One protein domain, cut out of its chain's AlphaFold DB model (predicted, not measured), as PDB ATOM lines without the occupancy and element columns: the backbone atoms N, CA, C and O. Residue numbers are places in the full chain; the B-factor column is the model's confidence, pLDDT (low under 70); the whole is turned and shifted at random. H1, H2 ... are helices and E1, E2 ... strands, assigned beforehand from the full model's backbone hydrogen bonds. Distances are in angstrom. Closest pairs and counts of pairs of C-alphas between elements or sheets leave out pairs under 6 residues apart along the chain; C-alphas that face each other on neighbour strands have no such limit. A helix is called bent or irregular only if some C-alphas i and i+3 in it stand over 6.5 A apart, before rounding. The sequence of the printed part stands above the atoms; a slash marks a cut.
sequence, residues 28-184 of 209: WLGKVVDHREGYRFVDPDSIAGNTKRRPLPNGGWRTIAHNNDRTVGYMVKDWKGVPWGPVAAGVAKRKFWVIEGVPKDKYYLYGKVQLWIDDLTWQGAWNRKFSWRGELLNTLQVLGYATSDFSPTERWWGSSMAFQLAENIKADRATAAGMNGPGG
ATOM      1  N   TRP A  28      84.481  40.514   5.815       83.94
ATOM      2  CA  TRP A  28      84.689  40.258   4.390       83.94
ATOM      3  C   TRP A  28      84.754  38.772   4.057       83.94
ATOM      4  O   TRP A  28      85.340  37.966   4.776       83.94
ATOM      5  N   LEU A  29      84.203  38.421   2.900       85.50
ATOM      6  CA  LEU A  29      84.461  37.151   2.235       85.50
ATOM      7  C   LEU A  29      85.631  37.358   1.271       85.50
ATOM      8  O   LEU A  29      85.481  38.018   0.243       85.50
ATOM      9  N   GLY A  30      86.804  36.844   1.649       86.31
ATOM     10  CA  GLY A  30      88.049  36.978   0.893       86.31
ATOM     11  C   GLY A  30      88.403  35.715   0.110       86.31
ATOM     12  O   GLY A  30      88.325  34.612   0.651       86.31
ATOM     13  N   LYS A  31      88.845  35.861  -1.140       91.25
ATOM     14  CA  LYS A  31      89.410  34.765  -1.946       91.25
ATOM     15  C   LYS A  31      90.518  35.263  -2.867       91.25
ATOM     16  O   LYS A  31      90.458  36.382  -3.370       91.25
ATOM     17  N   VAL A  32      91.510  34.414  -3.126       93.88
ATOM     18  CA  VAL A  32      92.419  34.620  -4.260       93.88
ATOM     19  C   VAL A  32      91.628  34.308  -5.524       93.88
ATOM     20  O   VAL A  32      91.069  33.219  -5.644       93.88
ATOM     21  N   VAL A  33      91.535  35.274  -6.431       95.81
ATOM     22  CA  VAL A  33      90.799  35.128  -7.696       95.81
ATOM     23  C   VAL A  33      91.717  35.002  -8.895       95.81
ATOM     24  O   VAL A  33      91.257  34.577  -9.949       95.81
ATOM     25  N   ASP A  34      92.989  35.378  -8.752       96.75
ATOM     26  CA  ASP A  34      93.949  35.282  -9.844       96.75
ATOM     27  C   ASP A  34      95.413  35.335  -9.389       96.75
ATOM     28  O   ASP A  34      95.732  35.808  -8.294       96.75
ATOM     29  N   HIS A  35      96.295  34.916 -10.296       97.69
ATOM     30  CA  HIS A  35      97.737  35.104 -10.282       97.69
ATOM     31  C   HIS A  35      98.204  35.560 -11.672       97.69
ATOM     32  O   HIS A  35      98.522  34.741 -12.537       97.69
ATOM     33  N   ARG A  36      98.236  36.877 -11.905       96.88
ATOM     34  CA  ARG A  36      98.372  37.459 -13.256       96.88
ATOM     35  C   ARG A  36      99.491  38.482 -13.377       96.88
ATOM     36  O   ARG A  36      99.921  39.072 -12.390       96.88
ATOM     37  N   GLU A  37      99.930  38.720 -14.606       98.19
ATOM     38  CA  GLU A  37     100.825  39.834 -14.911       98.19
ATOM     39  C   GLU A  37     100.088  41.181 -14.879       98.19
ATOM     40  O   GLU A  37      98.900  41.281 -15.196       98.19
ATOM     41  N   GLY A  38     100.816  42.236 -14.531       96.31
ATOM     42  CA  GLY A  38     100.361  43.616 -14.602       96.31
ATOM     43  C   GLY A  38     101.520  44.593 -14.457       96.31
ATOM     44  O   GLY A  38     102.679  44.186 -14.365       96.31
ATOM     45  N   TYR A  39     101.202  45.879 -14.384       96.56
ATOM     46  CA  TYR A  39     102.182  46.936 -14.150       96.56
ATOM     47  C   TYR A  39     101.990  47.558 -12.770       96.56
ATOM     48  O   TYR A  39     100.871  47.627 -12.265       96.56
ATOM     49  N   ARG A  40     103.079  48.027 -12.162       95.38
ATOM     50  CA  ARG A  40     103.035  48.897 -10.980       95.38
ATOM     51  C   ARG A  40     104.067  50.007 -11.087       95.38
ATOM     52  O   ARG A  40     105.096  49.830 -11.742       95.38
ATOM     53  N   PHE A  41     103.820  51.094 -10.367       95.81
ATOM     54  CA  PHE A  41     104.838  52.102 -10.122       95.81
ATOM     55  C   PHE A  41     105.893  51.591  -9.145       95.81
ATOM     56  O   PHE A  41     105.586  50.871  -8.185       95.81
ATOM     57  N   VAL A  42     107.135  51.988  -9.391       96.81
ATOM     58  CA  VAL A  42     108.289  51.697  -8.545       96.81
ATOM     59  C   VAL A  42     109.167  52.927  -8.384       96.81
ATOM     60  O   VAL A  42     109.205  53.782  -9.266       96.81
ATOM     61  N   ASP A  43     109.871  53.004  -7.262       96.94
ATOM     62  CA  ASP A  43     110.935  53.976  -7.024       96.94
ATOM     63  C   ASP A  43     112.240  53.467  -7.673       96.94
ATOM     64  O   ASP A  43     112.814  52.489  -7.179       96.94
ATOM     65  N   PRO A  44     112.715  54.068  -8.783       96.62
ATOM     66  CA  PRO A  44     113.897  53.571  -9.488       96.62
ATOM     67  C   PRO A  44     115.174  53.653  -8.647       96.62
ATOM     68  O   PRO A  44     115.970  52.717  -8.655       96.62
ATOM     69  N   ASP A  45     115.344  54.728  -7.875       96.25
ATOM     70  CA  ASP A  45     116.510  54.917  -7.007       96.25
ATOM     71  C   ASP A  45     116.490  53.939  -5.837       96.25
ATOM     72  O   ASP A  45     117.534  53.425  -5.444       96.25
ATOM     73  N   SER A  46     115.302  53.631  -5.310       95.75
ATOM     74  CA  SER A  46     115.143  52.556  -4.332       95.75
ATOM     75  C   SER A  46     115.636  51.221  -4.884       95.75
ATOM     76  O   SER A  46     116.458  50.562  -4.250       95.75
ATOM     77  N   ILE A  47     115.194  50.849  -6.089       95.19
ATOM     78  CA  ILE A  47     115.611  49.603  -6.746       95.19
ATOM     79  C   ILE A  47     117.117  49.587  -7.020       95.19
ATOM     80  O   ILE A  47     117.753  48.549  -6.852       95.19
ATOM     81  N   ALA A  48     117.695  50.727  -7.396       95.69
ATOM     82  CA  ALA A  48     119.131  50.871  -7.620       95.69
ATOM     83  C   ALA A  48     119.964  50.881  -6.321       95.69
ATOM     84  O   ALA A  48     121.190  50.920  -6.389       95.69
ATOM     85  N   GLY A  49     119.331  50.864  -5.141       94.00
ATOM     86  CA  GLY A  49     120.014  50.944  -3.847       94.00
ATOM     87  C   GLY A  49     120.449  52.359  -3.450       94.00
ATOM     88  O   GLY A  49     121.086  52.540  -2.414       94.00
ATOM     89  N   ASN A  50     120.056  53.384  -4.208       95.00
ATOM     90  CA  ASN A  50     120.425  54.786  -4.007       95.00
ATOM     91  C   ASN A  50     119.559  55.478  -2.942       95.00
ATOM     92  O   ASN A  50     119.151  56.625  -3.105       95.00
ATOM     93  N   THR A  51     119.242  54.796  -1.843       93.00
ATOM     94  CA  THR A  51     118.398  55.355  -0.775       93.00
ATOM     95  C   THR A  51     119.243  56.044   0.286       93.00
ATOM     96  O   THR A  51     120.343  55.600   0.611       93.00
ATOM     97  N   LYS A  52     118.733  57.147   0.839       92.31
ATOM     98  CA  LYS A  52     119.452  57.958   1.823       92.31
ATOM     99  C   LYS A  52     118.716  57.982   3.154       92.31
ATOM    100  O   LYS A  52     117.489  58.074   3.218       92.31
ATOM    101  N   ARG A  53     119.487  57.934   4.237       90.25
ATOM    102  CA  ARG A  53     118.985  58.071   5.604       90.25
ATOM    103  C   ARG A  53     119.978  58.799   6.491       90.25
ATOM    104  O   ARG A  53     121.170  58.835   6.194       90.25
ATOM    105  N   ARG A  54     119.483  59.309   7.614       91.19
ATOM    106  CA  ARG A  54     120.291  59.933   8.665       91.19
ATOM    107  C   ARG A  54     119.864  59.401  10.038       91.19
ATOM    108  O   ARG A  54     118.662  59.380  10.293       91.19
ATOM    109  N   PRO A  55     120.787  58.975  10.918       90.25
ATOM    110  CA  PRO A  55     120.442  58.635  12.299       90.25
ATOM    111  C   PRO A  55     119.967  59.878  13.063       90.25
ATOM    112  O   PRO A  55     120.435  60.988  12.800       90.25
ATOM    113  N   LEU A  56     119.042  59.699  14.002       90.94
ATOM    114  CA  LEU A  56     118.540  60.785  14.850       90.94
ATOM    115  C   LEU A  56     119.244  60.784  16.220       90.94
ATOM    116  O   LEU A  56     119.611  59.708  16.697       90.94
ATOM    117  N   PRO A  57     119.406  61.951  16.881       89.25
ATOM    118  CA  PRO A  57     120.122  62.050  18.159       89.25
ATOM    119  C   PRO A  57     119.568  61.146  19.268       89.25
ATOM    120  O   PRO A  57     120.334  60.562  20.024       89.25
ATOM    121  N   ASN A  58     118.243  60.984  19.324       85.69
ATOM    122  CA  ASN A  58     117.553  60.214  20.365       85.69
ATOM    123  C   ASN A  58     117.211  58.781  19.919       85.69
ATOM    124  O   ASN A  58     116.325  58.148  20.484       85.69
ATOM    125  N   GLY A  59     117.890  58.272  18.888       86.44
ATOM    126  CA  GLY A  59     117.597  56.973  18.293       86.44
ATOM    127  C   GLY A  59     116.579  57.041  17.154       86.44
ATOM    128  O   GLY A  59     115.875  58.032  16.954       86.44
ATOM    129  N   GLY A  60     116.547  55.967  16.366       89.56
ATOM    130  CA  GLY A  60     115.813  55.926  15.107       89.56
ATOM    131  C   GLY A  60     116.568  56.591  13.956       89.56
ATOM    132  O   GLY A  60     117.768  56.879  14.031       89.56
ATOM    133  N   TRP A  61     115.866  56.805  12.849       89.56
ATOM    134  CA  TRP A  61     116.439  57.394  11.641       89.56
ATOM    135  C   TRP A  61     115.403  58.197  10.861       89.56
ATOM    136  O   TRP A  61     114.212  57.888  10.875       89.56
ATOM    137  N   ARG A  62     115.890  59.184  10.112       90.75
ATOM    138  CA  ARG A  62     115.138  59.938   9.113       90.75
ATOM    139  C   ARG A  62     115.382  59.367   7.729       90.75
ATOM    140  O   ARG A  62     116.533  59.172   7.331       90.75
ATOM    141  N   THR A  63     114.309  59.137   6.986       90.38
ATOM    142  CA  THR A  63     114.379  58.839   5.551       90.38
ATOM    143  C   THR A  63     114.568  60.140   4.776       90.38
ATOM    144  O   THR A  63     113.813  61.085   4.984       90.38
ATOM    145  N   ILE A  64     115.557  60.200   3.881       91.81
ATOM    146  CA  ILE A  64     115.811  61.385   3.052       91.81
ATOM    147  C   ILE A  64     115.228  61.130   1.664       91.81
ATOM    148  O   ILE A  64     115.794  60.378   0.873       91.81
ATOM    149  N   ALA A  65     114.103  61.778   1.367       91.31
ATOM    150  CA  ALA A  65     113.469  61.704   0.057       91.31
ATOM    151  C   ALA A  65     114.091  62.724  -0.918       91.31
ATOM    152  O   ALA A  65     113.510  63.770  -1.197       91.31
ATOM    153  N   HIS A  66     115.299  62.446  -1.418       91.19
ATOM    154  CA  HIS A  66     116.026  63.367  -2.305       91.19
ATOM    155  C   HIS A  66     115.400  63.540  -3.698       91.19
ATOM    156  O   HIS A  66     115.765  64.480  -4.394       91.19
ATOM    157  N   ASN A  67     114.459  62.681  -4.098       91.94
ATOM    158  CA  ASN A  67     113.693  62.820  -5.342       91.94
ATOM    159  C   ASN A  67     112.317  63.471  -5.137       91.94
ATOM    160  O   ASN A  67     111.520  63.522  -6.077       91.94
ATOM    161  N   ASN A  68     112.025  63.982  -3.934       91.62
ATOM    162  CA  ASN A  68     110.703  64.500  -3.586       91.62
ATOM    163  C   ASN A  68     110.176  65.545  -4.586       91.62
ATOM    164  O   ASN A  68     109.026  65.446  -5.010       91.62
ATOM    165  N   ASP A  69     111.021  66.477  -5.027       91.31
ATOM    166  CA  ASP A  69     110.632  67.599  -5.900       91.31
ATOM    167  C   ASP A  69     110.183  67.167  -7.303       91.31
ATOM    168  O   ASP A  69     109.617  67.947  -8.064       91.31
ATOM    169  N   ARG A  70     110.409  65.896  -7.646       92.38
ATOM    170  CA  ARG A  70     110.009  65.283  -8.914       92.38
ATOM    171  C   ARG A  70     109.023  64.136  -8.713       92.38
ATOM    172  O   ARG A  70     108.848  63.317  -9.609       92.38
ATOM    173  N   THR A  71     108.374  64.054  -7.553       94.00
ATOM    174  CA  THR A  71     107.438  62.959  -7.266       94.00
ATOM    175  C   THR A  71     106.182  63.074  -8.122       94.00
ATOM    176  O   THR A  71     105.776  62.096  -8.745       94.00
ATOM    177  N   VAL A  72     105.573  64.264  -8.177       95.50
ATOM    178  CA  VAL A  72     104.250  64.485  -8.780       95.50
ATOM    179  C   VAL A  72     104.281  65.624  -9.795       95.50
ATOM    180  O   VAL A  72     105.018  66.591  -9.623       95.50
ATOM    181  N   GLY A  73     103.461  65.521 -10.843       94.94
ATOM    182  CA  GLY A  73     103.397  66.454 -11.971       94.94
ATOM    183  C   GLY A  73     103.348  67.928 -11.582       94.94
ATOM    184  O   GLY A  73     104.135  68.718 -12.090       94.94
ATOM    185  N   TYR A  74     102.480  68.300 -10.640       93.56
ATOM    186  CA  TYR A  74     102.325  69.693 -10.207       93.56
ATOM    187  C   TYR A  74     103.579  70.281  -9.534       93.56
ATOM    188  O   TYR A  74     103.673  71.496  -9.388       93.56
ATOM    189  N   MET A  75     104.527  69.441  -9.099       93.50
ATOM    190  CA  MET A  75     105.785  69.873  -8.479       93.50
ATOM    191  C   MET A  75     106.853  70.219  -9.521       93.50
ATOM    192  O   MET A  75     107.832  70.892  -9.209       93.50
ATOM    193  N   VAL A  76     106.675  69.767 -10.766       94.88
ATOM    194  CA  VAL A  76     107.672  69.901 -11.825       94.88
ATOM    195  C   VAL A  76     107.300  71.061 -12.738       94.88
ATOM    196  O   VAL A  76     106.248  71.073 -13.378       94.88
ATOM    197  N   LYS A  77     108.204  72.042 -12.820       94.31
ATOM    198  CA  LYS A  77     108.057  73.187 -13.718       94.31
ATOM    199  C   LYS A  77     107.851  72.710 -15.162       94.31
ATOM    200  O   LYS A  77     108.544  71.810 -15.630       94.31
ATOM    201  N   ASP A  78     106.899  73.334 -15.851       94.81
ATOM    202  CA  ASP A  78     106.560  73.081 -17.258       94.81
ATOM    203  C   ASP A  78     106.047  71.659 -17.578       94.81
ATOM    204  O   ASP A  78     105.958  71.291 -18.753       94.81
ATOM    205  N   TRP A  79     105.638  70.875 -16.569       96.12
ATOM    206  CA  TRP A  79     105.018  69.560 -16.765       96.12
ATOM    207  C   TRP A  79     103.767  69.638 -17.655       96.12
ATOM    208  O   TRP A  79     102.894  70.483 -17.458       96.12
ATOM    209  N   LYS A  80     103.682  68.746 -18.651       95.50
ATOM    210  CA  LYS A  80     102.593  68.715 -19.650       95.50
ATOM    211  C   LYS A  80     101.588  67.578 -19.454       95.50
ATOM    212  O   LYS A  80     100.577  67.545 -20.145       95.50
ATOM    213  N   GLY A  81     101.877  66.633 -18.560       93.31
ATOM    214  CA  GLY A  81     100.964  65.539 -18.232       93.31
ATOM    215  C   GLY A  81      99.914  65.946 -17.197       93.31
ATOM    216  O   GLY A  81      99.826  67.103 -16.788       93.31
ATOM    217  N   VAL A  82      99.146  64.967 -16.710       93.25
ATOM    218  CA  VAL A  82      98.182  65.209 -15.627       93.25
ATOM    219  C   VAL A  82      98.900  65.712 -14.363       93.25
ATOM    220  O   VAL A  82      99.966  65.179 -14.024       93.25
ATOM    221  N   PRO A  83      98.349  66.704 -13.635       93.25
ATOM    222  CA  PRO A  83      99.018  67.294 -12.474       93.25
ATOM    223  C   PRO A  83      99.339  66.297 -11.357       93.25
ATOM    224  O   PRO A  83     100.299  66.495 -10.628       93.25
ATOM    225  N   TRP A  84      98.564  65.220 -11.224       92.88
ATOM    226  CA  TRP A  84      98.743  64.174 -10.208       92.88
ATOM    227  C   TRP A  84      99.584  62.978 -10.681       92.88
ATOM    228  O   TRP A  84      99.705  61.987  -9.960       92.88
ATOM    229  N   GLY A  85     100.138  63.031 -11.894       93.25
ATOM    230  CA  GLY A  85     100.923  61.934 -12.458       93.25
ATOM    231  C   GLY A  85     102.265  61.759 -11.736       93.25
ATOM    232  O   GLY A  85     102.875  62.765 -11.370       93.25
ATOM    233  N   PRO A  86     102.750  60.519 -11.535       93.69
ATOM    234  CA  PRO A  86     104.040  60.282 -10.899       93.69
ATOM    235  C   PRO A  86     105.194  60.507 -11.884       93.69
ATOM    236  O   PRO A  86     105.373  59.727 -12.816       93.69
ATOM    237  N   VAL A  87     105.984  61.566 -11.693       95.38
ATOM    238  CA  VAL A  87     106.980  61.998 -12.696       95.38
ATOM    239  C   VAL A  87     108.275  61.192 -12.618       95.38
ATOM    240  O   VAL A  87     108.790  60.757 -13.644       95.38
ATOM    241  N   ALA A  88     108.818  60.990 -11.417       94.56
ATOM    242  CA  ALA A  88     110.063  60.247 -11.217       94.56
ATOM    243  C   ALA A  88     109.861  58.727 -11.066       94.56
ATOM    244  O   ALA A  88     110.837  57.996 -10.897       94.56
ATOM    245  N   ALA A  89     108.618  58.231 -11.088       95.88
ATOM    246  CA  ALA A  89     108.360  56.804 -10.917       95.88
ATOM    247  C   ALA A  89     108.731  56.010 -12.170       95.88
ATOM    248  O   ALA A  89     108.430  56.399 -13.296       95.88
ATOM    249  N   GLY A  90     109.328  54.842 -11.952       95.81
ATOM    250  CA  GLY A  90     109.445  53.817 -12.977       95.81
ATOM    251  C   GLY A  90     108.170  52.983 -13.059       95.81
ATOM    252  O   GLY A  90     107.361  52.951 -12.128       95.81
ATOM    253  N   VAL A  91     108.021  52.246 -14.155       96.06
ATOM    254  CA  VAL A  91     106.959  51.251 -14.327       96.06
ATOM    255  C   VAL A  91     107.603  49.881 -14.470       96.06
ATOM    256  O   VAL A  91     108.452  49.676 -15.333       96.06
ATOM    257  N   ALA A  92     107.190  48.932 -13.634       96.25
ATOM    258  CA  ALA A  92     107.677  47.559 -13.681       96.25
ATOM    259  C   ALA A  92     106.538  46.600 -14.035       96.25
ATOM    260  O   ALA A  92     105.467  46.652 -13.422       96.25
ATOM    261  N   LYS A  93     106.785  45.695 -14.991       97.50
ATOM    262  CA  LYS A  93     105.912  44.544 -15.248       97.50
ATOM    263  C   LYS A  93     106.172  43.480 -14.184       97.50
ATOM    264  O   LYS A  93     107.322  43.112 -13.950       97.50
ATOM    265  N   ARG A  94     105.125  43.016 -13.510       96.62
ATOM    266  CA  ARG A  94     105.214  42.114 -12.352       96.62
ATOM    267  C   ARG A  94     104.086  41.099 -12.370       96.62
ATOM    268  O   ARG A  94     103.049  41.333 -12.988       96.62
ATOM    269  N   LYS A  95     104.287  39.993 -11.659       98.06
ATOM    270  CA  LYS A  95     103.230  39.029 -11.358       98.06
ATOM    271  C   LYS A  95     102.581  39.387 -10.022       98.06
ATOM    272  O   LYS A  95     103.276  39.769  -9.080       98.06
ATOM    273  N   PHE A  96     101.259  39.284  -9.954       97.88
ATOM    274  CA  PHE A  96     100.460  39.673  -8.798       97.88
ATOM    275  C   PHE A  96      99.499  38.574  -8.388       97.88
ATOM    276  O   PHE A  96      98.801  38.007  -9.230       97.88
ATOM    277  N   TRP A  97      99.382  38.361  -7.083       97.75
ATOM    278  CA  TRP A  97      98.221  37.716  -6.487       97.75
ATOM    279  C   TRP A  97      97.081  38.724  -6.410       97.75
ATOM    280  O   TRP A  97      97.235  39.800  -5.829       97.75
ATOM    281  N   VAL A  98      95.931  38.382  -6.986       97.00
ATOM    282  CA  VAL A  98      94.726  39.209  -6.901       97.00
ATOM    283  C   VAL A  98      93.800  38.601  -5.865       97.00
ATOM    284  O   VAL A  98      93.266  37.506  -6.048       97.00
ATOM    285  N   ILE A  99      93.606  39.329  -4.775       95.44
ATOM    286  CA  ILE A  99      92.684  38.968  -3.705       95.44
ATOM    287  C   ILE A  99      91.428  39.806  -3.866       95.44
ATOM    288  O   ILE A  99      91.498  41.027  -3.965       95.44
ATOM    289  N   GLU A 100      90.278  39.154  -3.878       95.12
ATOM    290  CA  GLU A 100      88.971  39.790  -3.915       95.12
ATOM    291  C   GLU A 100      88.310  39.681  -2.547       95.12
ATOM    292  O   GLU A 100      88.235  38.593  -1.977       95.12
ATOM    293  N   GLY A 101      87.834  40.812  -2.035       93.44
ATOM    294  CA  GLY A 101      86.992  40.901  -0.853       93.44
ATOM    295  C   GLY A 101      85.608  41.420  -1.227       93.44
ATOM    296  O   GLY A 101      85.491  42.478  -1.848       93.44
ATOM    297  N   VAL A 102      84.566  40.708  -0.804       94.56
ATOM    298  CA  VAL A 102      83.168  41.176  -0.829       94.56
ATOM    299  C   VAL A 102      82.716  41.401   0.614       94.56
ATOM    300  O   VAL A 102      82.921  40.506   1.443       94.56
ATOM    301  N   PRO A 103      82.165  42.574   0.969       93.12
ATOM    302  CA  PRO A 103      81.757  42.826   2.342       93.12
ATOM    303  C   PRO A 103      80.508  42.001   2.660       93.12
ATOM    304  O   PRO A 103      79.633  41.828   1.813       93.12
ATOM    305  N   LYS A 104      80.410  41.496   3.892       91.94
ATOM    306  CA  LYS A 104      79.198  40.803   4.360       91.94
ATOM    307  C   LYS A 104      78.040  41.775   4.602       91.94
ATOM    308  O   LYS A 104      76.881  41.382   4.523       91.94
ATOM    309  N   ASP A 105      78.357  43.037   4.886       91.69
ATOM    310  CA  ASP A 105      77.378  44.108   5.058       91.69
ATOM    311  C   ASP A 105      76.995  44.731   3.707       91.69
ATOM    312  O   ASP A 105      77.829  45.310   3.006       91.69
ATOM    313  N   LYS A 106      75.704  44.649   3.370       88.38
ATOM    314  CA  LYS A 106      75.118  45.214   2.146       88.38
ATOM    315  C   LYS A 106      75.106  46.746   2.110       88.38
ATOM    316  O   LYS A 106      74.938  47.318   1.037       88.38
ATOM    317  N   TYR A 107      75.263  47.408   3.256       91.00
ATOM    318  CA  TYR A 107      75.329  48.868   3.344       91.00
ATOM    319  C   TYR A 107      76.753  49.407   3.191       91.00
ATOM    320  O   TYR A 107      76.964  50.620   3.223       91.00
ATOM    321  N   TYR A 108      77.740  48.531   2.992       91.12
ATOM    322  CA  TYR A 108      79.096  48.971   2.715       91.12
ATOM    323  C   TYR A 108      79.172  49.748   1.392       91.12
ATOM    324  O   TYR A 108      78.493  49.437   0.410       91.12
ATOM    325  N   LEU A 109      80.046  50.758   1.357       89.75
ATOM    326  CA  LEU A 109      80.161  51.704   0.241       89.75
ATOM    327  C   LEU A 109      80.536  51.037  -1.095       89.75
ATOM    328  O   LEU A 109      80.170  51.517  -2.166       89.75
ATOM    329  N   TYR A 110      81.278  49.932  -1.033       92.69
ATOM    330  CA  TYR A 110      81.769  49.203  -2.199       92.69
ATOM    331  C   TYR A 110      81.240  47.779  -2.171       92.69
ATOM    332  O   TYR A 110      81.393  47.098  -1.166       92.69
ATOM    333  N   GLY A 111      80.703  47.291  -3.287       94.44
ATOM    334  CA  GLY A 111      80.262  45.896  -3.368       94.44
ATOM    335  C   GLY A 111      81.418  44.908  -3.455       94.44
ATOM    336  O   GLY A 111      81.243  43.717  -3.219       94.44
ATOM    337  N   LYS A 112      82.611  45.393  -3.811       94.81
ATOM    338  CA  LYS A 112      83.804  44.569  -3.965       94.81
ATOM    339  C   LYS A 112      85.073  45.405  -3.907       94.81
ATOM    340  O   LYS A 112      85.127  46.509  -4.451       94.81
ATOM    341  N   VAL A 113      86.120  44.843  -3.317       95.06
ATOM    342  CA  VAL A 113      87.480  45.384  -3.341       95.06
ATOM    343  C   VAL A 113      88.427  44.318  -3.879       95.06
ATOM    344  O   VAL A 113      88.297  43.146  -3.542       95.06
ATOM    345  N   GLN A 114      89.383  44.709  -4.714       96.06
ATOM    346  CA  GLN A 114      90.502  43.865  -5.114       96.06
ATOM    347  C   GLN A 114      91.805  44.448  -4.587       96.06
ATOM    348  O   GLN A 114      92.080  45.626  -4.798       96.06
ATOM    349  N   LEU A 115      92.617  43.610  -3.957       95.56
ATOM    350  CA  LEU A 115      93.988  43.915  -3.581       95.56
ATOM    351  C   LEU A 115      94.928  43.132  -4.492       95.56
ATOM    352  O   LEU A 115      94.793  41.919  -4.632       95.56
ATOM    353  N   TRP A 116      95.865  43.829  -5.123       97.19
ATOM    354  CA  TRP A 116      96.913  43.215  -5.928       97.19
ATOM    355  C   TRP A 116      98.194  43.234  -5.113       97.19
ATOM    356  O   TRP A 116      98.686  44.309  -4.764       97.19
ATOM    357  N   ILE A 117      98.710  42.050  -4.805       96.25
ATOM    358  CA  ILE A 117      99.931  41.853  -4.026       96.25
ATOM    359  C   ILE A 117     101.012  41.361  -4.974       96.25
ATOM    360  O   ILE A 117     100.816  40.374  -5.680       96.25
ATOM    361  N   ASP A 118     102.133  42.068  -5.019       95.31
ATOM    362  CA  ASP A 118     103.280  41.683  -5.835       95.31
ATOM    363  C   ASP A 118     103.868  40.357  -5.342       95.31
ATOM    364  O   ASP A 118     104.174  40.214  -4.162       95.31
ATOM    365  N   ASP A 119     104.015  39.396  -6.249       96.25
ATOM    366  CA  ASP A 119     104.388  38.011  -5.927       96.25
ATOM    367  C   ASP A 119     105.821  37.873  -5.387       96.25
ATOM    368  O   ASP A 119     106.136  36.954  -4.640       96.25
ATOM    369  N   LEU A 120     106.705  38.812  -5.729       91.56
ATOM    370  CA  LEU A 120     108.102  38.761  -5.299       91.56
ATOM    371  C   LEU A 120     108.327  39.554  -4.007       91.56
ATOM    372  O   LEU A 120     109.021  39.102  -3.104       91.56
ATOM    373  N   THR A 121     107.770  40.761  -3.925       90.31
ATOM    374  CA  THR A 121     108.023  41.685  -2.805       90.31
ATOM    375  C   THR A 121     106.975  41.611  -1.706       90.31
ATOM    376  O   THR A 121     107.173  42.216  -0.654       90.31
ATOM    377  N   TRP A 122     105.849  40.938  -1.958       92.19
ATOM    378  CA  TRP A 122     104.675  40.898  -1.083       92.19
ATOM    379  C   TRP A 122     104.082  42.276  -0.757       92.19
ATOM    380  O   TRP A 122     103.238  42.417   0.126       92.19
ATOM    381  N   GLN A 123     104.475  43.313  -1.501       92.88
ATOM    382  CA  GLN A 123     103.934  44.657  -1.356       92.88
ATOM    383  C   GLN A 123     102.603  44.772  -2.091       92.88
ATOM    384  O   GLN A 123     102.496  44.400  -3.265       92.88
ATOM    385  N   GLY A 124     101.617  45.394  -1.443       93.25
ATOM    386  CA  GLY A 124     100.431  45.887  -2.135       93.25
ATOM    387  C   GLY A 124     100.839  46.817  -3.280       93.25
ATOM    388  O   GLY A 124     101.773  47.605  -3.146       93.25
ATOM    389  N   ALA A 125     100.187  46.682  -4.427       94.38
ATOM    390  CA  ALA A 125     100.413  47.516  -5.606       94.38
ATOM    391  C   ALA A 125      99.163  48.314  -5.963       94.38
ATOM    392  O   ALA A 125      99.233  49.522  -6.172       94.38
ATOM    393  N   TRP A 126      98.020  47.625  -5.971       95.69
ATOM    394  CA  TRP A 126      96.730  48.193  -6.330       95.69
ATOM    395  C   TRP A 126      95.672  47.809  -5.309       95.69
ATOM    396  O   TRP A 126      95.553  46.643  -4.937       95.69
ATOM    397  N   ASN A 127      94.846  48.771  -4.929       95.56
ATOM    398  CA  ASN A 127      93.559  48.553  -4.296       95.56
ATOM    399  C   ASN A 127      92.481  49.095  -5.239       95.56
ATOM    400  O   ASN A 127      92.463  50.277  -5.562       95.56
ATOM    401  N   ARG A 128      91.612  48.223  -5.743       95.88
ATOM    402  CA  ARG A 128      90.581  48.567  -6.727       95.88
ATOM    403  C   ARG A 128      89.221  48.365  -6.096       95.88
ATOM    404  O   ARG A 128      88.943  47.290  -5.575       95.88
ATOM    405  N   LYS A 129      88.365  49.373  -6.153       95.94
ATOM    406  CA  LYS A 129      87.070  49.388  -5.475       95.94
ATOM    407  C   LYS A 129      85.962  49.465  -6.504       95.94
ATOM    408  O   LYS A 129      86.006  50.300  -7.408       95.94
ATOM    409  N   PHE A 130      84.971  48.600  -6.353       96.12
ATOM    410  CA  PHE A 130      83.899  48.423  -7.318       96.12
ATOM    411  C   PHE A 130      82.532  48.681  -6.685       96.12
ATOM    412  O   PHE A 130      82.334  48.482  -5.483       96.12
ATOM    413  N   SER A 131      81.572  49.098  -7.507       95.00
ATOM    414  CA  SER A 131      80.169  49.191  -7.107       95.00
ATOM    415  C   SER A 131      79.571  47.800  -6.872       95.00
ATOM    416  O   SER A 131      80.122  46.785  -7.303       95.00
ATOM    417  N   TRP A 132      78.393  47.747  -6.248       94.62
ATOM    418  CA  TRP A 132      77.584  46.524  -6.134       94.62
ATOM    419  C   TRP A 132      77.173  45.924  -7.487       94.62
ATOM    420  O   TRP A 132      76.853  44.744  -7.558       94.62
ATOM    421  N   ARG A 133      77.238  46.711  -8.570       94.38
ATOM    422  CA  ARG A 133      76.995  46.264  -9.952       94.38
ATOM    423  C   ARG A 133      78.274  45.838 -10.686       94.38
ATOM    424  O   ARG A 133      78.214  45.487 -11.855       94.38
ATOM    425  N   GLY A 134      79.430  45.879 -10.020       94.06
ATOM    426  CA  GLY A 134      80.713  45.446 -10.581       94.06
ATOM    427  C   GLY A 134      81.484  46.512 -11.365       94.06
ATOM    428  O   GLY A 134      82.550  46.210 -11.895       94.06
ATOM    429  N   GLU A 135      81.006  47.755 -11.408       95.06
ATOM    430  CA  GLU A 135      81.707  48.861 -12.074       95.06
ATOM    431  C   GLU A 135      82.921  49.299 -11.250       95.06
ATOM    432  O   GLU A 135      82.810  49.445 -10.033       95.06
ATOM    433  N   LEU A 136      84.067  49.558 -11.885       95.69
ATOM    434  CA  LEU A 136      85.233  50.116 -11.193       95.69
ATOM    435  C   LEU A 136      84.967  51.584 -10.830       95.69
ATOM    436  O   LEU A 136      84.724  52.406 -11.707       95.69
ATOM    437  N   LEU A 137      85.026  51.910  -9.539       95.38
ATOM    438  CA  LEU A 137      84.758  53.259  -9.031       95.38
ATOM    439  C   LEU A 137      86.040  54.009  -8.681       95.38
ATOM    440  O   LEU A 137      86.161  55.201  -8.955       95.38
ATOM    441  N   ASN A 138      86.981  53.322  -8.037       95.88
ATOM    442  CA  ASN A 138      88.199  53.940  -7.538       95.88
ATOM    443  C   ASN A 138      89.373  52.966  -7.587       95.88
ATOM    444  O   ASN A 138      89.215  51.771  -7.326       95.88
ATOM    445  N   THR A 139      90.549  53.492  -7.887       95.88
ATOM    446  CA  THR A 139      91.830  52.818  -7.687       95.88
ATOM    447  C   THR A 139      92.594  53.555  -6.595       95.88
ATOM    448  O   THR A 139      92.434  54.758  -6.423       95.88
ATOM    449  N   LEU A 140      93.407  52.827  -5.845       95.75
ATOM    450  CA  LEU A 140      94.521  53.342  -5.071       95.75
ATOM    451  C   LEU A 140      95.757  52.570  -5.516       95.75
ATOM    452  O   LEU A 140      95.752  51.339  -5.540       95.75
ATOM    453  N   GLN A 141      96.798  53.302  -5.865       94.19
ATOM    454  CA  GLN A 141      98.078  52.778  -6.303       94.19
ATOM    455  C   GLN A 141      99.148  53.230  -5.325       94.19
ATOM    456  O   GLN A 141      99.105  54.366  -4.850       94.19
ATOM    457  N   VAL A 142     100.115  52.361  -5.040       93.81
ATOM    458  CA  VAL A 142     101.239  52.695  -4.160       93.81
ATOM    459  C   VAL A 142     102.565  52.367  -4.831       93.81
ATOM    460  O   VAL A 142     102.722  51.329  -5.485       93.81
ATOM    461  N   LEU A 143     103.526  53.268  -4.657       94.88
ATOM    462  CA  LEU A 143     104.879  53.103  -5.165       94.88
ATOM    463  C   LEU A 143     105.534  51.867  -4.530       94.88
ATOM    464  O   LEU A 143     105.461  51.674  -3.319       94.88
ATOM    465  N   GLY A 144     106.123  51.004  -5.357       95.44
ATOM    466  CA  GLY A 144     106.905  49.860  -4.890       95.44
ATOM    467  C   GLY A 144     108.350  50.245  -4.585       95.44
ATOM    468  O   GLY A 144     108.967  50.977  -5.358       95.44
ATOM    469  N   TYR A 145     108.894  49.700  -3.500       95.38
ATOM    470  CA  TYR A 145     110.265  49.958  -3.049       95.38
ATOM    471  C   TYR A 145     111.087  48.671  -2.979       95.38
ATOM    472  O   TYR A 145     110.541  47.585  -2.780       95.38
ATOM    473  N   ALA A 146     112.406  48.781  -3.068       94.19
ATOM    474  CA  ALA A 146     113.298  47.727  -2.620       94.19
ATOM    475  C   ALA A 146     113.461  47.755  -1.093       94.19
ATOM    476  O   ALA A 146     113.339  48.789  -0.425       94.19
ATOM    477  N   THR A 147     113.753  46.585  -0.540       91.62
ATOM    478  CA  THR A 147     114.141  46.447   0.860       91.62
ATOM    479  C   THR A 147     115.590  46.903   1.034       91.62
ATOM    480  O   THR A 147     116.466  46.501   0.276       91.62
ATOM    481  N   SER A 148     115.842  47.707   2.059       89.56
ATOM    482  CA  SER A 148     117.146  48.201   2.487       89.56
ATOM    483  C   SER A 148     117.442  47.742   3.918       89.56
ATOM    484  O   SER A 148     116.540  47.616   4.748       89.56
ATOM    485  N   ASP A 149     118.723  47.549   4.226       88.31
ATOM    486  CA  ASP A 149     119.249  47.467   5.594       88.31
ATOM    487  C   ASP A 149     118.995  48.755   6.340       88.31
ATOM    488  O   ASP A 149     119.416  49.778   5.825       88.31
ATOM    489  N   PHE A 150     118.396  48.730   7.530       80.81
ATOM    490  CA  PHE A 150     118.282  49.895   8.422       80.81
ATOM    491  C   PHE A 150     119.125  49.741   9.686       80.81
ATOM    492  O   PHE A 150     119.724  50.714  10.144       80.81
ATOM    493  N   SER A 151     119.248  48.515  10.186       79.19
ATOM    494  CA  SER A 151     120.173  48.118  11.246       79.19
ATOM    495  C   SER A 151     120.712  46.710  10.946       79.19
ATOM    496  O   SER A 151     120.202  46.056  10.034       79.19
ATOM    497  N   PRO A 152     121.690  46.193  11.715       84.94
ATOM    498  CA  PRO A 152     122.129  44.801  11.582       84.94
ATOM    499  C   PRO A 152     121.002  43.763  11.728       84.94
ATOM    500  O   PRO A 152     121.147  42.636  11.266       84.94
ATOM    501  N   THR A 153     119.888  44.126  12.369       86.38
ATOM    502  CA  THR A 153     118.756  43.232  12.658       86.38
ATOM    503  C   THR A 153     117.459  43.640  11.965       86.38
ATOM    504  O   THR A 153     116.461  42.929  12.072       86.38
ATOM    505  N   GLU A 154     117.441  44.765  11.248       84.50
ATOM    506  CA  GLU A 154     116.226  45.326  10.671       84.50
ATOM    507  C   GLU A 154     116.393  45.679   9.198       84.50
ATOM    508  O   GLU A 154     117.284  46.425   8.787       84.50
ATOM    509  N   ARG A 155     115.442  45.176   8.416       86.50
ATOM    510  CA  ARG A 155     115.270  45.440   6.994       86.50
ATOM    511  C   ARG A 155     113.915  46.111   6.796       86.50
ATOM    512  O   ARG A 155     112.928  45.688   7.393       86.50
ATOM    513  N   TRP A 156     113.850  47.129   5.947       87.19
ATOM    514  CA  TRP A 156     112.599  47.823   5.626       87.19
ATOM    515  C   TRP A 156     112.643  48.416   4.216       87.19
ATOM    516  O   TRP A 156     113.683  48.394   3.574       87.19
ATOM    517  N   TRP A 157     111.545  48.968   3.706       89.88
ATOM    518  CA  TRP A 157     111.535  49.717   2.445       89.88
ATOM    519  C   TRP A 157     112.422  50.967   2.514       89.88
ATOM    520  O   TRP A 157     112.190  51.861   3.342       89.88
ATOM    521  N   GLY A 158     113.424  51.027   1.635       91.88
ATOM    522  CA  GLY A 158     114.212  52.233   1.389       91.88
ATOM    523  C   GLY A 158     113.553  53.064   0.294       91.88
ATOM    524  O   GLY A 158     113.130  52.513  -0.715       91.88
ATOM    525  N   SER A 159     113.444  54.376   0.468       92.69
ATOM    526  CA  SER A 159     112.728  55.240  -0.478       92.69
ATOM    527  C   SER A 159     113.508  56.521  -0.760       92.69
ATOM    528  O   SER A 159     114.035  57.130   0.172       92.69
ATOM    529  N   SER A 160     113.545  56.938  -2.024       94.00
ATOM    530  CA  SER A 160     114.037  58.240  -2.494       94.00
ATOM    531  C   SER A 160     112.914  59.272  -2.652       94.00
ATOM    532  O   SER A 160     113.164  60.475  -2.693       94.00
ATOM    533  N   MET A 161     111.672  58.800  -2.726       93.44
ATOM    534  CA  MET A 161     110.436  59.576  -2.766       93.44
ATOM    535  C   MET A 161     109.296  58.721  -2.218       93.44
ATOM    536  O   MET A 161     109.448  57.511  -2.072       93.44
ATOM    537  N   ALA A 162     108.142  59.320  -1.946       92.19
ATOM    538  CA  ALA A 162     106.954  58.559  -1.601       92.19
ATOM    539  C   ALA A 162     105.752  59.026  -2.415       92.19
ATOM    540  O   ALA A 162     105.484  60.216  -2.533       92.19
ATOM    541  N   PHE A 163     105.035  58.061  -2.990       93.69
ATOM    542  CA  PHE A 163     103.890  58.327  -3.848       93.69
ATOM    543  C   PHE A 163     102.778  57.307  -3.625       93.69
ATOM    544  O   PHE A 163     103.000  56.090  -3.605       93.69
ATOM    545  N   GLN A 164     101.566  57.822  -3.489       95.12
ATOM    546  CA  GLN A 164     100.320  57.079  -3.501       95.12
ATOM    547  C   GLN A 164      99.301  57.880  -4.306       95.12
ATOM    548  O   GLN A 164      99.239  59.103  -4.180       95.12
ATOM    549  N   LEU A 165      98.497  57.203  -5.115       95.56
ATOM    550  CA  LEU A 165      97.515  57.851  -5.977       95.56
ATOM    551  C   LEU A 165      96.174  57.159  -5.860       95.56
ATOM    552  O   LEU A 165      96.071  55.978  -6.181       95.56
ATOM    553  N   ALA A 166      95.151  57.898  -5.446       96.50
ATOM    554  CA  ALA A 166      93.776  57.443  -5.509       96.50
ATOM    555  C   ALA A 166      93.049  58.116  -6.677       96.50
ATOM    556  O   ALA A 166      92.872  59.329  -6.656       96.50
ATOM    557  N   GLU A 167      92.584  57.358  -7.668       95.38
ATOM    558  CA  GLU A 167      91.842  57.906  -8.811       95.38
ATOM    559  C   GLU A 167      90.369  57.545  -8.699       95.38
ATOM    560  O   GLU A 167      90.003  56.380  -8.530       95.38
ATOM    561  N   ASN A 168      89.496  58.541  -8.777       94.25
ATOM    562  CA  ASN A 168      88.068  58.326  -8.934       94.25
ATOM    563  C   ASN A 168      87.754  58.258 -10.428       94.25
ATOM    564  O   ASN A 168      87.679  59.285 -11.098       94.25
ATOM    565  N   ILE A 169      87.546  57.037 -10.917       93.12
ATOM    566  CA  ILE A 169      87.397  56.748 -12.347       93.12
ATOM    567  C   ILE A 169      86.151  57.425 -12.929       93.12
ATOM    568  O   ILE A 169      86.162  57.848 -14.077       93.12
ATOM    569  N   LYS A 170      85.076  57.563 -12.141       89.62
ATOM    570  CA  LYS A 170      83.829  58.187 -12.613       89.62
ATOM    571  C   LYS A 170      83.867  59.709 -12.612       89.62
ATOM    572  O   LYS A 170      83.191  60.325 -13.425       89.62
ATOM    573  N   ALA A 171      84.580  60.300 -11.660       89.38
ATOM    574  CA  ALA A 171      84.616  61.747 -11.474       89.38
ATOM    575  C   ALA A 171      85.830  62.412 -12.140       89.38
ATOM    576  O   ALA A 171      86.055  63.590 -11.882       89.38
ATOM    577  N   ASP A 172      86.616  61.653 -12.913       89.38
ATOM    578  CA  ASP A 172      87.820  62.106 -13.622       89.38
ATOM    579  C   ASP A 172      88.734  62.997 -12.763       89.38
ATOM    580  O   ASP A 172      89.125  64.109 -13.113       89.38
ATOM    581  N   ARG A 173      89.004  62.527 -11.543       91.81
ATOM    582  CA  ARG A 173      89.826  63.249 -10.569       91.81
ATOM    583  C   ARG A 173      90.658  62.286  -9.755       91.81
ATOM    584  O   ARG A 173      90.232  61.159  -9.487       91.81
ATOM    585  N   ALA A 174      91.798  62.763  -9.279       94.88
ATOM    586  CA  ALA A 174      92.674  61.974  -8.439       94.88
ATOM    587  C   ALA A 174      93.183  62.753  -7.228       94.88
ATOM    588  O   ALA A 174      93.167  63.982  -7.181       94.88
ATOM    589  N   THR A 175      93.649  62.004  -6.241       95.19
ATOM    590  CA  THR A 175      94.316  62.512  -5.048       95.19
ATOM    591  C   THR A 175      95.676  61.843  -4.959       95.19
ATOM    592  O   THR A 175      95.757  60.629  -4.770       95.19
ATOM    593  N   ALA A 176      96.732  62.635  -5.122       94.44
ATOM    594  CA  ALA A 176      98.104  62.202  -4.898       94.44
ATOM    595  C   ALA A 176      98.517  62.508  -3.451       94.44
ATOM    596  O   ALA A 176      98.145  63.544  -2.900       94.44
ATOM    597  N   ALA A 177      99.282  61.606  -2.844       92.38
ATOM    598  CA  ALA A 177      99.799  61.730  -1.488       92.38
ATOM    599  C   ALA A 177     101.174  61.054  -1.364       92.38
ATOM    600  O   ALA A 177     101.612  60.333  -2.258       92.38
ATOM    601  N   GLY A 178     101.834  61.256  -0.224       87.44
ATOM    602  CA  GLY A 178     103.123  60.637   0.105       87.44
ATOM    603  C   GLY A 178     104.323  61.571  -0.038       87.44
ATOM    604  O   GLY A 178     105.357  61.295   0.557       87.44
ATOM    605  N   MET A 179     104.174  62.688  -0.747       90.75
ATOM    606  CA  MET A 179     105.193  63.730  -0.842       90.75
ATOM    607  C   MET A 179     105.499  64.304   0.544       90.75
ATOM    608  O   MET A 179     104.634  64.336   1.426       90.75
ATOM    609  N   ASN A 180     106.726  64.779   0.730       88.69
ATOM    610  CA  ASN A 180     107.136  65.431   1.964       88.69
ATOM    611  C   ASN A 180     106.277  66.664   2.266       88.69
ATOM    612  O   ASN A 180     105.822  67.373   1.363       88.69
ATOM    613  N   GLY A 181     106.133  66.956   3.561       81.75
ATOM    614  CA  GLY A 181     105.639  68.252   4.011       81.75
ATOM    615  C   GLY A 181     106.561  69.402   3.572       81.75
ATOM    616  O   GLY A 181     107.715  69.165   3.208       81.75
ATOM    617  N   PRO A 182     106.069  70.652   3.603       76.31
ATOM    618  CA  PRO A 182     106.872  71.820   3.255       76.31
ATOM    619  C   PRO A 182     108.057  72.001   4.220       76.31
ATOM    620  O   PRO A 182     107.975  71.647   5.395       76.31
ATOM    621  N   GLY A 183     109.142  72.610   3.731       79.50
ATOM    622  CA  GLY A 183     110.351  72.906   4.509       79.50
ATOM    623  C   GLY A 183     111.587  72.134   4.038       79.50
ATOM    624  O   GLY A 183     111.494  71.224   3.222       79.50
ATOM    625  N   GLY A 184     112.763  72.527   4.537       78.50
ATOM    626  CA  GLY A 184     114.047  71.955   4.105       78.50
ATOM    627  C   GLY A 184     114.417  70.613   4.752       78.50
ATOM    628  O   GLY A 184     115.220  69.874   4.191       78.50
TER     629      GLY A 184
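Overview. This is residues 28 to 184 of the 209 residues of an uncharacterized protein of Deltaproteobacteria bacterium (UniProt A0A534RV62). One large, twisted antiparallel sheet is folded back on itself, its long bent strands E1 and E4 turning partly over E6 and E7, with E5 as the hinge. Beyond one end of this sheet lie two small separate hairpins, E2 with E3 and E8 with E9, and the short helix H1. The 157 printed residues run E1 H1 E2 E3 E4 E5 E6 E7 E8 E9 E10 E11, one named helix and eleven strands, and the class is mostly strand. The large sheet has the order E1, E4, E5, E6, E7, E10, E11; the whole is compact, with a radius of gyration of the C-alphas of 17.5 A and spans of 51, 43 and 31 A.

Along the chain. E1, residues 28 to 42, begins at C-alpha 28 (84.689, 40.258, 4.390), measures 29.2 A and bends by 93 degrees at residue 36. H1 is residues 44 to 47, E2 52 to 55 and E3 61 to 64. E4, residues 90 to 103, starts at C-alpha 90 (109.445, 53.817, -12.977), measures 33.5 A and bends by 81 degrees at residue 93. E5, 112 to 118, measures 19.8 A; E6, 124 to 130, 17.5 A; E7, 136 to 142, 17.7 A. E8 is residues 147 to 151, E9 154 to 157 and E10 164 to 168. E11, 173 to 177, ends at C-alpha 177 (99.799, 61.730, -1.488).

Arrangement. E1, an edge strand, is antiparallel to E4 at 166 degrees, with N 36 and O 96 3.0 A apart, within hydrogen-bond range. E4, E5, E6 and E7 form a meander, each strand the antiparallel neighbour of the one before; N 99 and O 115 are 2.9 A apart, N 114 and O 128 2.8 A, N 127 and O 140 2.8 A. E10 is the antiparallel neighbour of E7, with N 141 and O 165 2.8 A apart, and forms a hairpin with E11, the other edge strand, with N 166 and O 175 2.9 A apart. In this folded sheet, bent back into two leaves, E1 and E4 face E6, E7, E10 and E11; the closest C-alphas of E1 and E6, those of Arg 40 and Ala 125, are 6.1 A apart. H1 only grazes the sheet; it is too short for an O i to N i+4 pair, and its one O i to N i+3 pair is within range. The hairpins E2 and E3, with N 62 and O 54 2.8 A apart, and E8 and E9, with N 148 and O 156 2.7 A apart, are apart from the large sheet's strands.

Size, cuts and confidence. The C-alphas of Pro 57 and Arg 133, the two farthest apart, are 53.8 A from each other. The printed part has no cut. The link from E3 to E4, residues 65 to 89, is long. The mean pLDDT of the printed part is 92.8, and no printed residue is under 70.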